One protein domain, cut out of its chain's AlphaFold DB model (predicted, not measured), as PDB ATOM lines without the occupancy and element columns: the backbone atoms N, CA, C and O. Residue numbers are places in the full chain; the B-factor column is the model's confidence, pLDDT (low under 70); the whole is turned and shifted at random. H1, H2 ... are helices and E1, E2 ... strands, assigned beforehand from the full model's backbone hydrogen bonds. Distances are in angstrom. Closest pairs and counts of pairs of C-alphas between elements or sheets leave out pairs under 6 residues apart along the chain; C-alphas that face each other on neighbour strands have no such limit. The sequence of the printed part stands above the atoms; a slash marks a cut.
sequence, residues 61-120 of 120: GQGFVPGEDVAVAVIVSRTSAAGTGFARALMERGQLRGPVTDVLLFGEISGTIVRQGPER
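AT A GLANCE: This is residues 61 to 120 of the 120 residues of an uncharacterized protein of Frigoribacterium sp. JB110 (UniProt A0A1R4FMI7). With little regular structure, this is a small three-stranded sheet at one end, from which residues 75 to 92 loop out and back to one short helix, H1. The 60 printed residues hold E1, H1, E2, E3 in that order, only 19 in named elements, class mixed. The sheet order is E1, E2, E3, antiparallel. The whole is loose, radius of gyration of the C-alphas 14.0 A, spans 36 by 30 by 26 A.

HOW THE PARTS SIT: Inner strand E2, residues 103 to 107, is antiparallel to edge strand E1, residues 70 to 74, at 157 degrees; N 71 and O 106 are 2.8 A apart, within hydrogen-bond range. E2 and edge strand E3, residues 113 to 116, form a hairpin at 155 degrees, with N 105 and O 114 at 2.8 A. H1, residues 93 to 97, is not on the sheet and is apart from E3; 0 of 1 O i to N i+4 and 0 of 2 O i to N i+3 pairs are within range.

IN THESE COORDINATES: E1 spans 13.1 A from C-alpha 70 at (-28.240, 22.721, -31.744), E2 13.2 A, E3 9.9 A to C-alpha 116 at (-40.615, 18.604, -27.330), and H1 8.2 A.

THE WHOLE: The farthest C-alphas, of Gly 67 and Gly 83, are 39.1 A apart. The printed part has no cut. The link E1 to H1 is long. Residues 99 to 100 and 118 to 120 have pLDDT under 70.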
ATOM      1  N   GLY A  61     -37.797  22.452 -33.882       91.06
ATOM      2  CA  GLY A  61     -37.854  23.715 -33.158       91.06
ATOM      3  C   GLY A  61     -37.591  24.893 -34.090       91.06
ATOM      4  O   GLY A  61     -37.090  24.719 -35.199       91.06
ATOM      5  N   GLN A  62     -37.960  26.089 -33.647       95.06
ATOM      6  CA  GLN A  62     -37.768  27.339 -34.382       95.06
ATOM      7  C   GLN A  62     -37.151  28.394 -33.462       95.06
ATOM      8  O   GLN A  62     -37.089  28.203 -32.250       95.06
ATOM      9  N   GLY A  63     -36.722  29.519 -34.042       96.38
ATOM     10  CA  GLY A  63     -36.042  30.595 -33.311       96.38
ATOM     11  C   GLY A  63     -34.526  30.414 -33.215       96.38
ATOM     12  O   GLY A  63     -33.876  31.127 -32.456       96.38
ATOM     13  N   PHE A  64     -33.972  29.472 -33.981       97.81
ATOM     14  CA  PHE A  64     -32.535  29.274 -34.112       97.81
ATOM     15  C   PHE A  64     -31.924  30.240 -35.132       97.81
ATOM     16  O   PHE A  64     -32.564  30.621 -36.118       97.81
ATOM     17  N   VAL A  65     -30.666  30.605 -34.912       98.19
ATOM     18  CA  VAL A  65     -29.826  31.298 -35.887       98.19
ATOM     19  C   VAL A  65     -29.475  30.316 -37.014       98.19
ATOM     20  O   VAL A  65     -29.051  29.193 -36.739       98.19
ATOM     21  N   PRO A  66     -29.622  30.697 -38.296       97.19
ATOM     22  CA  PRO A  66     -29.256  29.822 -39.405       97.19
ATOM     23  C   PRO A  66     -27.801  29.344 -39.318       97.19
ATOM     24  O   PRO A  66     -26.881  30.156 -39.271       97.19
ATOM     25  N   GLY A  67     -27.609  28.024 -39.335       95.69
ATOM     26  CA  GLY A  67     -26.289  27.394 -39.268       95.69
ATOM     27  C   GLY A  67     -25.701  27.264 -37.862       95.69
ATOM     28  O   GLY A  67     -24.548  26.863 -37.757       95.69
ATOM     29  N   GLU A  68     -26.447  27.595 -36.802       98.00
ATOM     30  CA  GLU A  68     -25.974  27.327 -35.442       98.00
ATOM     31  C   GLU A  68     -26.005  25.834 -35.093       98.00
ATOM     32  O   GLU A  68     -26.845  25.077 -35.590       98.00
ATOM     33  N   ASP A  69     -25.117  25.441 -34.182       97.62
ATOM     34  CA  ASP A  69     -25.159  24.130 -33.548       97.62
ATOM     35  C   ASP A  69     -26.318  24.061 -32.543       97.62
ATOM     36  O   ASP A  69     -26.502  24.944 -31.697       97.62
ATOM     37  N   VAL A  70     -27.105  22.985 -32.636       97.06
ATOM     38  CA  VAL A  70     -28.240  22.721 -31.744       97.06
ATOM     39  C   VAL A  70     -27.973  21.446 -30.953       97.06
ATOM     40  O   VAL A  70     -27.978  20.340 -31.497       97.06
ATOM     41  N   ALA A  71     -27.779  21.593 -29.645       96.62
ATOM     42  CA  ALA A  71     -27.636  20.472 -28.733       96.62
ATOM     43  C   ALA A  71     -28.997  19.806 -28.470       96.62
ATOM     44  O   ALA A  71     -29.995  20.474 -28.188       96.62
ATOM     45  N   VAL A  72     -29.026  18.470 -28.510       93.25
ATOM     46  CA  VAL A  72     -30.203  17.662 -28.159       93.25
ATOM     47  C   VAL A  72     -30.000  17.073 -26.768       93.25
ATOM     48  O   VAL A  72     -29.147  16.209 -26.566       93.25
ATOM     49  N   ALA A  73     -30.796  17.525 -25.800       92.06
ATOM     50  CA  ALA A  73     -30.738  17.057 -24.420       92.06
ATOM     51  C   ALA A  73     -32.000  16.272 -24.045       92.06
ATOM     52  O   ALA A  73     -33.121  16.738 -24.231       92.06
ATOM     53  N   VAL A  74     -31.825  15.085 -23.468       89.06
ATOM     54  CA  VAL A  74     -32.932  14.252 -22.982       89.06
ATOM     55  C   VAL A  74     -33.251  14.593 -21.529       89.06
ATOM     56  O   VAL A  74     -32.363  14.617 -20.675       89.06
ATOM     57  N   ILE A  75     -34.534  14.784 -21.219       88.75
ATOM     58  CA  ILE A  75     -34.988  14.915 -19.833       88.75
ATOM     59  C   ILE A  75     -35.082  13.518 -19.217       88.75
ATOM     60  O   ILE A  75     -36.022  12.771 -19.467       88.75
ATOM     61  N   VAL A  76     -34.106  13.186 -18.375       86.31
ATOM     62  CA  VAL A  76     -34.020  11.887 -17.684       86.31
ATOM     63  C   VAL A  76     -34.715  11.873 -16.315       86.31
ATOM     64  O   VAL A  76     -35.007  10.808 -15.777       86.31
ATOM     65  N   SER A  77     -34.973  13.040 -15.714       86.31
ATOM     66  CA  SER A  77     -35.754  13.179 -14.473       86.31
ATOM     67  C   SER A  77     -36.316  14.588 -14.309       86.31
ATOM     68  O   SER A  77     -35.917  15.524 -15.003       86.31
ATOM     69  N   ARG A  78     -37.257  14.740 -13.372       88.50
ATOM     70  CA  ARG A  78     -37.869  16.017 -13.001       88.50
ATOM     71  C   ARG A  78     -37.902  16.142 -11.484       88.50
ATOM     72  O   ARG A  78     -38.140  15.162 -10.786       88.50
ATOM     73  N   THR A  79     -37.698  17.354 -10.989       91.94
ATOM     74  CA  THR A  79     -37.860  17.712  -9.578       91.94
ATOM     75  C   THR A  79     -38.552  19.066  -9.490       91.94
ATOM     76  O   THR A  79     -38.502  19.855 -10.437       91.94
ATOM     77  N   SER A  80     -39.212  19.335  -8.371       95.06
ATOM     78  CA  SER A  80     -39.844  20.627  -8.118       95.06
ATOM     79  C   SER A  80     -38.843  21.596  -7.499       95.06
ATOM     80  O   SER A  80     -38.030  21.218  -6.654       95.06
ATOM     81  N   ALA A  81     -38.923  22.863  -7.897       97.12
ATOM     82  CA  ALA A  81     -38.232  23.932  -7.192       97.12
ATOM     83  C   ALA A  81     -38.944  24.243  -5.866       97.12
ATOM     84  O   ALA A  81     -40.170  24.162  -5.770       97.12
ATOM     85  N   ALA A  82     -38.175  24.612  -4.844       96.50
ATOM     86  CA  ALA A  82     -38.691  25.177  -3.605       96.50
ATOM     87  C   ALA A  82     -39.331  26.553  -3.857       96.50
ATOM     88  O   ALA A  82     -39.094  27.182  -4.888       96.50
ATOM     89  N   GLY A  83     -40.076  27.078  -2.878       96.56
ATOM     90  CA  GLY A  83     -40.691  28.413  -2.972       96.56
ATOM     91  C   GLY A  83     -39.693  29.567  -3.160       96.56
ATOM     92  O   GLY A  83     -40.082  30.650  -3.577       96.56
ATOM     93  N   THR A  84     -38.403  29.335  -2.900       97.06
ATOM     94  CA  THR A  84     -37.303  30.275  -3.172       97.06
ATOM     95  C   THR A  84     -36.793  30.227  -4.616       97.06
ATOM     96  O   THR A  84     -35.902  30.989  -4.971       97.06
ATOM     97  N   GLY A  85     -37.293  29.299  -5.436       95.44
ATOM     98  CA  GLY A  85     -36.770  29.006  -6.772       95.44
ATOM     99  C   GLY A  85     -35.575  28.046  -6.787       95.44
ATOM    100  O   GLY A  85     -35.119  27.663  -7.861       95.44
ATOM    101  N   PHE A  86     -35.070  27.607  -5.628       97.06
ATOM    102  CA  PHE A  86     -33.972  26.638  -5.573       97.06
ATOM    103  C   PHE A  86     -34.457  25.219  -5.893       97.06
ATOM    104  O   PHE A  86     -35.416  24.739  -5.291       97.06
ATOM    105  N   ALA A  87     -33.758  24.515  -6.783       96.25
ATOM    106  CA  ALA A  87     -34.010  23.112  -7.092       96.25
ATOM    107  C   ALA A  87     -32.711  22.304  -7.016       96.25
ATOM    108  O   ALA A  87     -31.649  22.765  -7.432       96.25
ATOM    109  N   ARG A  88     -32.803  21.066  -6.522       94.81
ATOM    110  CA  ARG A  88     -31.706  20.093  -6.540       94.81
ATOM    111  C   ARG A  88     -32.236  18.752  -7.023       94.81
ATOM    112  O   ARG A  88     -33.248  18.270  -6.518       94.81
ATOM    113  N   ALA A  89     -31.528  18.149  -7.970       91.06
ATOM    114  CA  ALA A  89     -31.783  16.794  -8.439       91.06
ATOM    115  C   ALA A  89     -30.596  15.891  -8.074       91.06
ATOM    116  O   ALA A  89     -29.441  16.307  -8.154       91.06
ATOM    117  N   LEU A  90     -30.893  14.663  -7.655       91.12
ATOM    118  CA  LEU A  90     -29.927  13.583  -7.484       91.12
ATOM    119  C   LEU A  90     -30.385  12.426  -8.362       91.12
ATOM    120  O   LEU A  90     -31.582  12.160  -8.454       91.12
ATOM    121  N   MET A  91     -29.437  11.759  -9.006       85.75
ATOM    122  CA  MET A  91     -29.729  10.661  -9.913       85.75
ATOM    123  C   MET A  91     -28.626   9.615  -9.827       85.75
ATOM    124  O   MET A  91     -27.438   9.942  -9.780       85.75
ATOM    125  N   GLU A  92     -29.024   8.350  -9.826       87.00
ATOM    126  CA  GLU A  92     -28.105   7.230  -9.934       87.00
ATOM    127  C   GLU A  92     -27.638   7.057 -11.379       87.00
ATOM    128  O   GLU A  92     -28.395   7.237 -12.332       87.00
ATOM    129  N   ARG A  93     -26.393   6.613 -11.568       83.62
ATOM    130  CA  ARG A  93     -25.815   6.439 -12.912       83.62
ATOM    131  C   ARG A  93     -26.628   5.482 -13.798       83.62
ATOM    132  O   ARG A  93     -26.653   5.661 -15.012       83.62
ATOM    133  N   GLY A  94     -27.301   4.491 -13.207       83.69
ATOM    134  CA  GLY A  94     -28.161   3.551 -13.937       83.69
ATOM    135  C   GLY A  94     -29.416   4.195 -14.536       83.69
ATOM    136  O   GLY A  94     -29.898   3.741 -15.570       83.69
ATOM    137  N   GLN A  95     -29.904   5.288 -13.946       77.75
ATOM    138  CA  GLN A  95     -31.126   5.973 -14.377       77.75
ATOM    139  C   GLN A  95     -30.922   6.835 -15.635       77.75
ATOM    140  O   GLN A  95     -31.895   7.168 -16.305       77.75
ATOM    141  N   LEU A  96     -29.672   7.119 -16.024       76.75
ATOM    142  CA  LEU A  96     -29.339   7.831 -17.271       76.75
ATOM    143  C   LEU A  96     -29.767   7.080 -18.542       76.75
ATOM    144  O   LEU A  96     -29.782   7.661 -19.621       76.75
ATOM    145  N   ARG A  97     -30.075   5.784 -18.425       75.69
ATOM    146  CA  ARG A  97     -30.472   4.912 -19.539       75.69
ATOM    147  C   ARG A  97     -31.981   4.657 -19.596       75.69
ATOM    148  O   ARG A  97     -32.412   3.745 -20.295       75.69
ATOM    149  N   GLY A  98     -32.764   5.403 -18.813       71.12
ATOM    150  CA  GLY A  98     -34.221   5.306 -18.802       71.12
ATOM    151  C   GLY A  98     -34.860   5.718 -20.138       71.12
ATOM    152  O   GLY A  98     -34.189   6.294 -20.997       71.12
ATOM    153  N   PRO A  99     -36.156   5.421 -20.330       69.06
ATOM    154  CA  PRO A  99     -36.871   5.780 -21.548       69.06
ATOM    155  C   PRO A  99     -36.888   7.301 -21.750       69.06
ATOM    156  O   PRO A  99     -37.170   8.060 -20.824       69.06
ATOM    157  N   VAL A 100     -36.601   7.735 -22.978       69.44
ATOM    158  CA  VAL A 100     -36.681   9.142 -23.385       69.44
ATOM    159  C   VAL A 100     -38.150   9.531 -23.492       69.44
ATOM    160  O   VAL A 100     -38.849   9.060 -24.385       69.44
ATOM    161  N   THR A 101     -38.625  10.381 -22.584       72.31
ATOM    162  CA  THR A 101     -40.013  10.868 -22.606       72.31
ATOM    163  C   THR A 101     -40.130  12.338 -22.959       72.31
ATOM    164  O   THR A 101     -41.236  12.812 -23.102       72.31
ATOM    165  N   ASP A 102     -39.044  13.099 -23.038       84.38
ATOM    166  CA  ASP A 102     -39.055  14.501 -23.456       84.38
ATOM    167  C   ASP A 102     -37.631  14.905 -23.849       84.38
ATOM    168  O   ASP A 102     -36.654  14.435 -23.251       84.38
ATOM    169  N   VAL A 103     -37.516  15.833 -24.795       90.75
ATOM    170  CA  VAL A 103     -36.240  16.417 -25.204       90.75
ATOM    171  C   VAL A 103     -36.280  17.940 -25.167       90.75
ATOM    172  O   VAL A 103     -37.335  18.576 -25.264       90.75
ATOM    173  N   LEU A 104     -35.099  18.521 -25.022       94.69
ATOM    174  CA  LEU A 104     -34.823  19.936 -25.180       94.69
ATOM    175  C   LEU A 104     -33.875  20.101 -26.367       94.69
ATOM    176  O   LEU A 104     -32.832  19.450 -26.420       94.69
ATOM    177  N   LEU A 105     -34.240  20.978 -27.293       95.94
ATOM    178  CA  LEU A 105     -33.337  21.507 -28.308       95.94
ATOM    179  C   LEU A 105     -32.777  22.827 -27.782       95.94
ATOM    180  O   LEU A 105     -33.557  23.708 -27.415       95.94
ATOM    181  N   PHE A 106     -31.453  22.946 -27.722       97.62
ATOM    182  CA  PHE A 106     -30.757  24.128 -27.224       97.62
ATOM    183  C   PHE A 106     -29.819  24.686 -28.294       97.62
ATOM    184  O   PHE A 106     -28.875  24.007 -28.685       97.62
ATOM    185  N   GLY A 107     -30.083  25.904 -28.768       97.94
ATOM    186  CA  GLY A 107     -29.182  26.610 -29.680       97.94
ATOM    187  C   GLY A 107     -27.996  27.188 -28.915       97.94
ATOM    188  O   GLY A 107     -28.194  28.005 -28.013       97.94
ATOM    189  N   GLU A 108     -26.773  26.769 -29.245       96.75
ATOM    190  CA  GLU A 108     -25.578  27.203 -28.508       96.75
ATOM    191  C   GLU A 108     -25.240  28.684 -28.728       96.75
ATOM    192  O   GLU A 108     -24.613  29.307 -27.869       96.75
ATOM    193  N   ILE A 109     -25.676  29.266 -29.850       97.44
ATOM    194  CA  ILE A 109     -25.427  30.672 -30.181       97.44
ATOM    195  C   ILE A 109     -26.616  31.533 -29.756       97.44
ATOM    196  O   ILE A 109     -26.439  32.569 -29.115       97.44
ATOM    197  N   SER A 110     -27.833  31.123 -30.115       96.56
ATOM    198  CA  SER A 110     -29.052  31.885 -29.819       96.56
ATOM    199  C   SER A 110     -29.488  31.796 -28.355       96.56
ATOM    200  O   SER A 110     -30.198  32.679 -27.871       96.56
ATOM    201  N   GLY A 111     -29.105  30.728 -27.651       96.69
ATOM    202  CA  GLY A 111     -29.642  30.386 -26.335       96.69
ATOM    203  C   GLY A 111     -31.104  29.921 -26.373       96.69
ATOM    204  O   GLY A 111     -31.725  29.763 -25.319       96.69
ATOM    205  N   THR A 112     -31.675  29.715 -27.563       97.88
ATOM    206  CA  THR A 112     -33.063  29.282 -27.739       97.88
ATOM    207  C   THR A 112     -33.260  27.883 -27.154       97.88
ATOM    208  O   THR A 112     -32.517  26.962 -27.483       97.88
ATOM    209  N   ILE A 113     -34.288  27.714 -26.313       97.06
ATOM    210  CA  ILE A 113     -34.686  26.424 -25.732       97.06
ATOM    211  C   ILE A 113     -36.071  26.047 -26.256       97.06
ATOM    212  O   ILE A 113     -37.051  26.744 -25.986       97.06
ATOM    213  N   VAL A 114     -36.173  24.908 -26.940       96.00
ATOM    214  CA  VAL A 114     -37.451  24.327 -27.375       96.00
ATOM    215  C   VAL A 114     -37.650  22.983 -26.692       96.00
ATOM    216  O   VAL A 114     -36.823  22.085 -26.824       96.00
ATOM    217  N   ARG A 115     -38.763  22.826 -25.971       94.12
ATOM    218  CA  ARG A 115     -39.157  21.545 -25.379       94.12
ATOM    219  C   ARG A 115     -40.093  20.794 -26.316       94.12
ATOM    220  O   ARG A 115     -41.127  21.333 -26.695       94.12
ATOM    221  N   GLN A 116     -39.769  19.537 -26.589       87.62
ATOM    222  CA  GLN A 116     -40.615  18.604 -27.330       87.62
ATOM    223  C   GLN A 116     -40.900  17.375 -26.458       87.62
ATOM    224  O   GLN A 116     -39.984  16.793 -25.874       87.62
ATOM    225  N   GLY A 117     -42.173  17.014 -26.326       80.00
ATOM    226  CA  GLY A 117     -42.615  15.778 -25.672       80.00
ATOM    227  C   GLY A 117     -43.165  14.796 -26.710       80.00
ATOM    228  O   GLY A 117     -43.414  15.207 -27.840       80.00
ATOM    229  N   PRO A 118     -43.375  13.517 -26.364       66.62
ATOM    230  CA  PRO A 118     -44.149  12.605 -27.182       66.62
ATOM    231  C   PRO A 118     -45.528  13.235 -27.354       66.62
ATOM    232  O   PRO A 118     -46.132  13.678 -26.370       66.62
ATOM    233  N   GLU A 119     -45.976  13.325 -28.604       60.31
ATOM    234  CA  GLU A 119     -47.350  13.685 -28.955       60.31
ATOM    235  C   GLU A 119     -48.302  12.957 -27.987       60.31
ATOM    236  O   GLU A 119     -48.175  11.745 -27.786       60.31
ATOM    237  N   ARG A 120     -49.162  13.712 -27.295       46.22
ATOM    238  CA  ARG A 120     -50.115  13.150 -26.328       46.22
ATOM    239  C   ARG A 120     -51.321  12.539 -27.015       46.22
ATOM    240  O   ARG A 120     -51.820  13.177 -27.963       46.22
TER     241      ARG A 120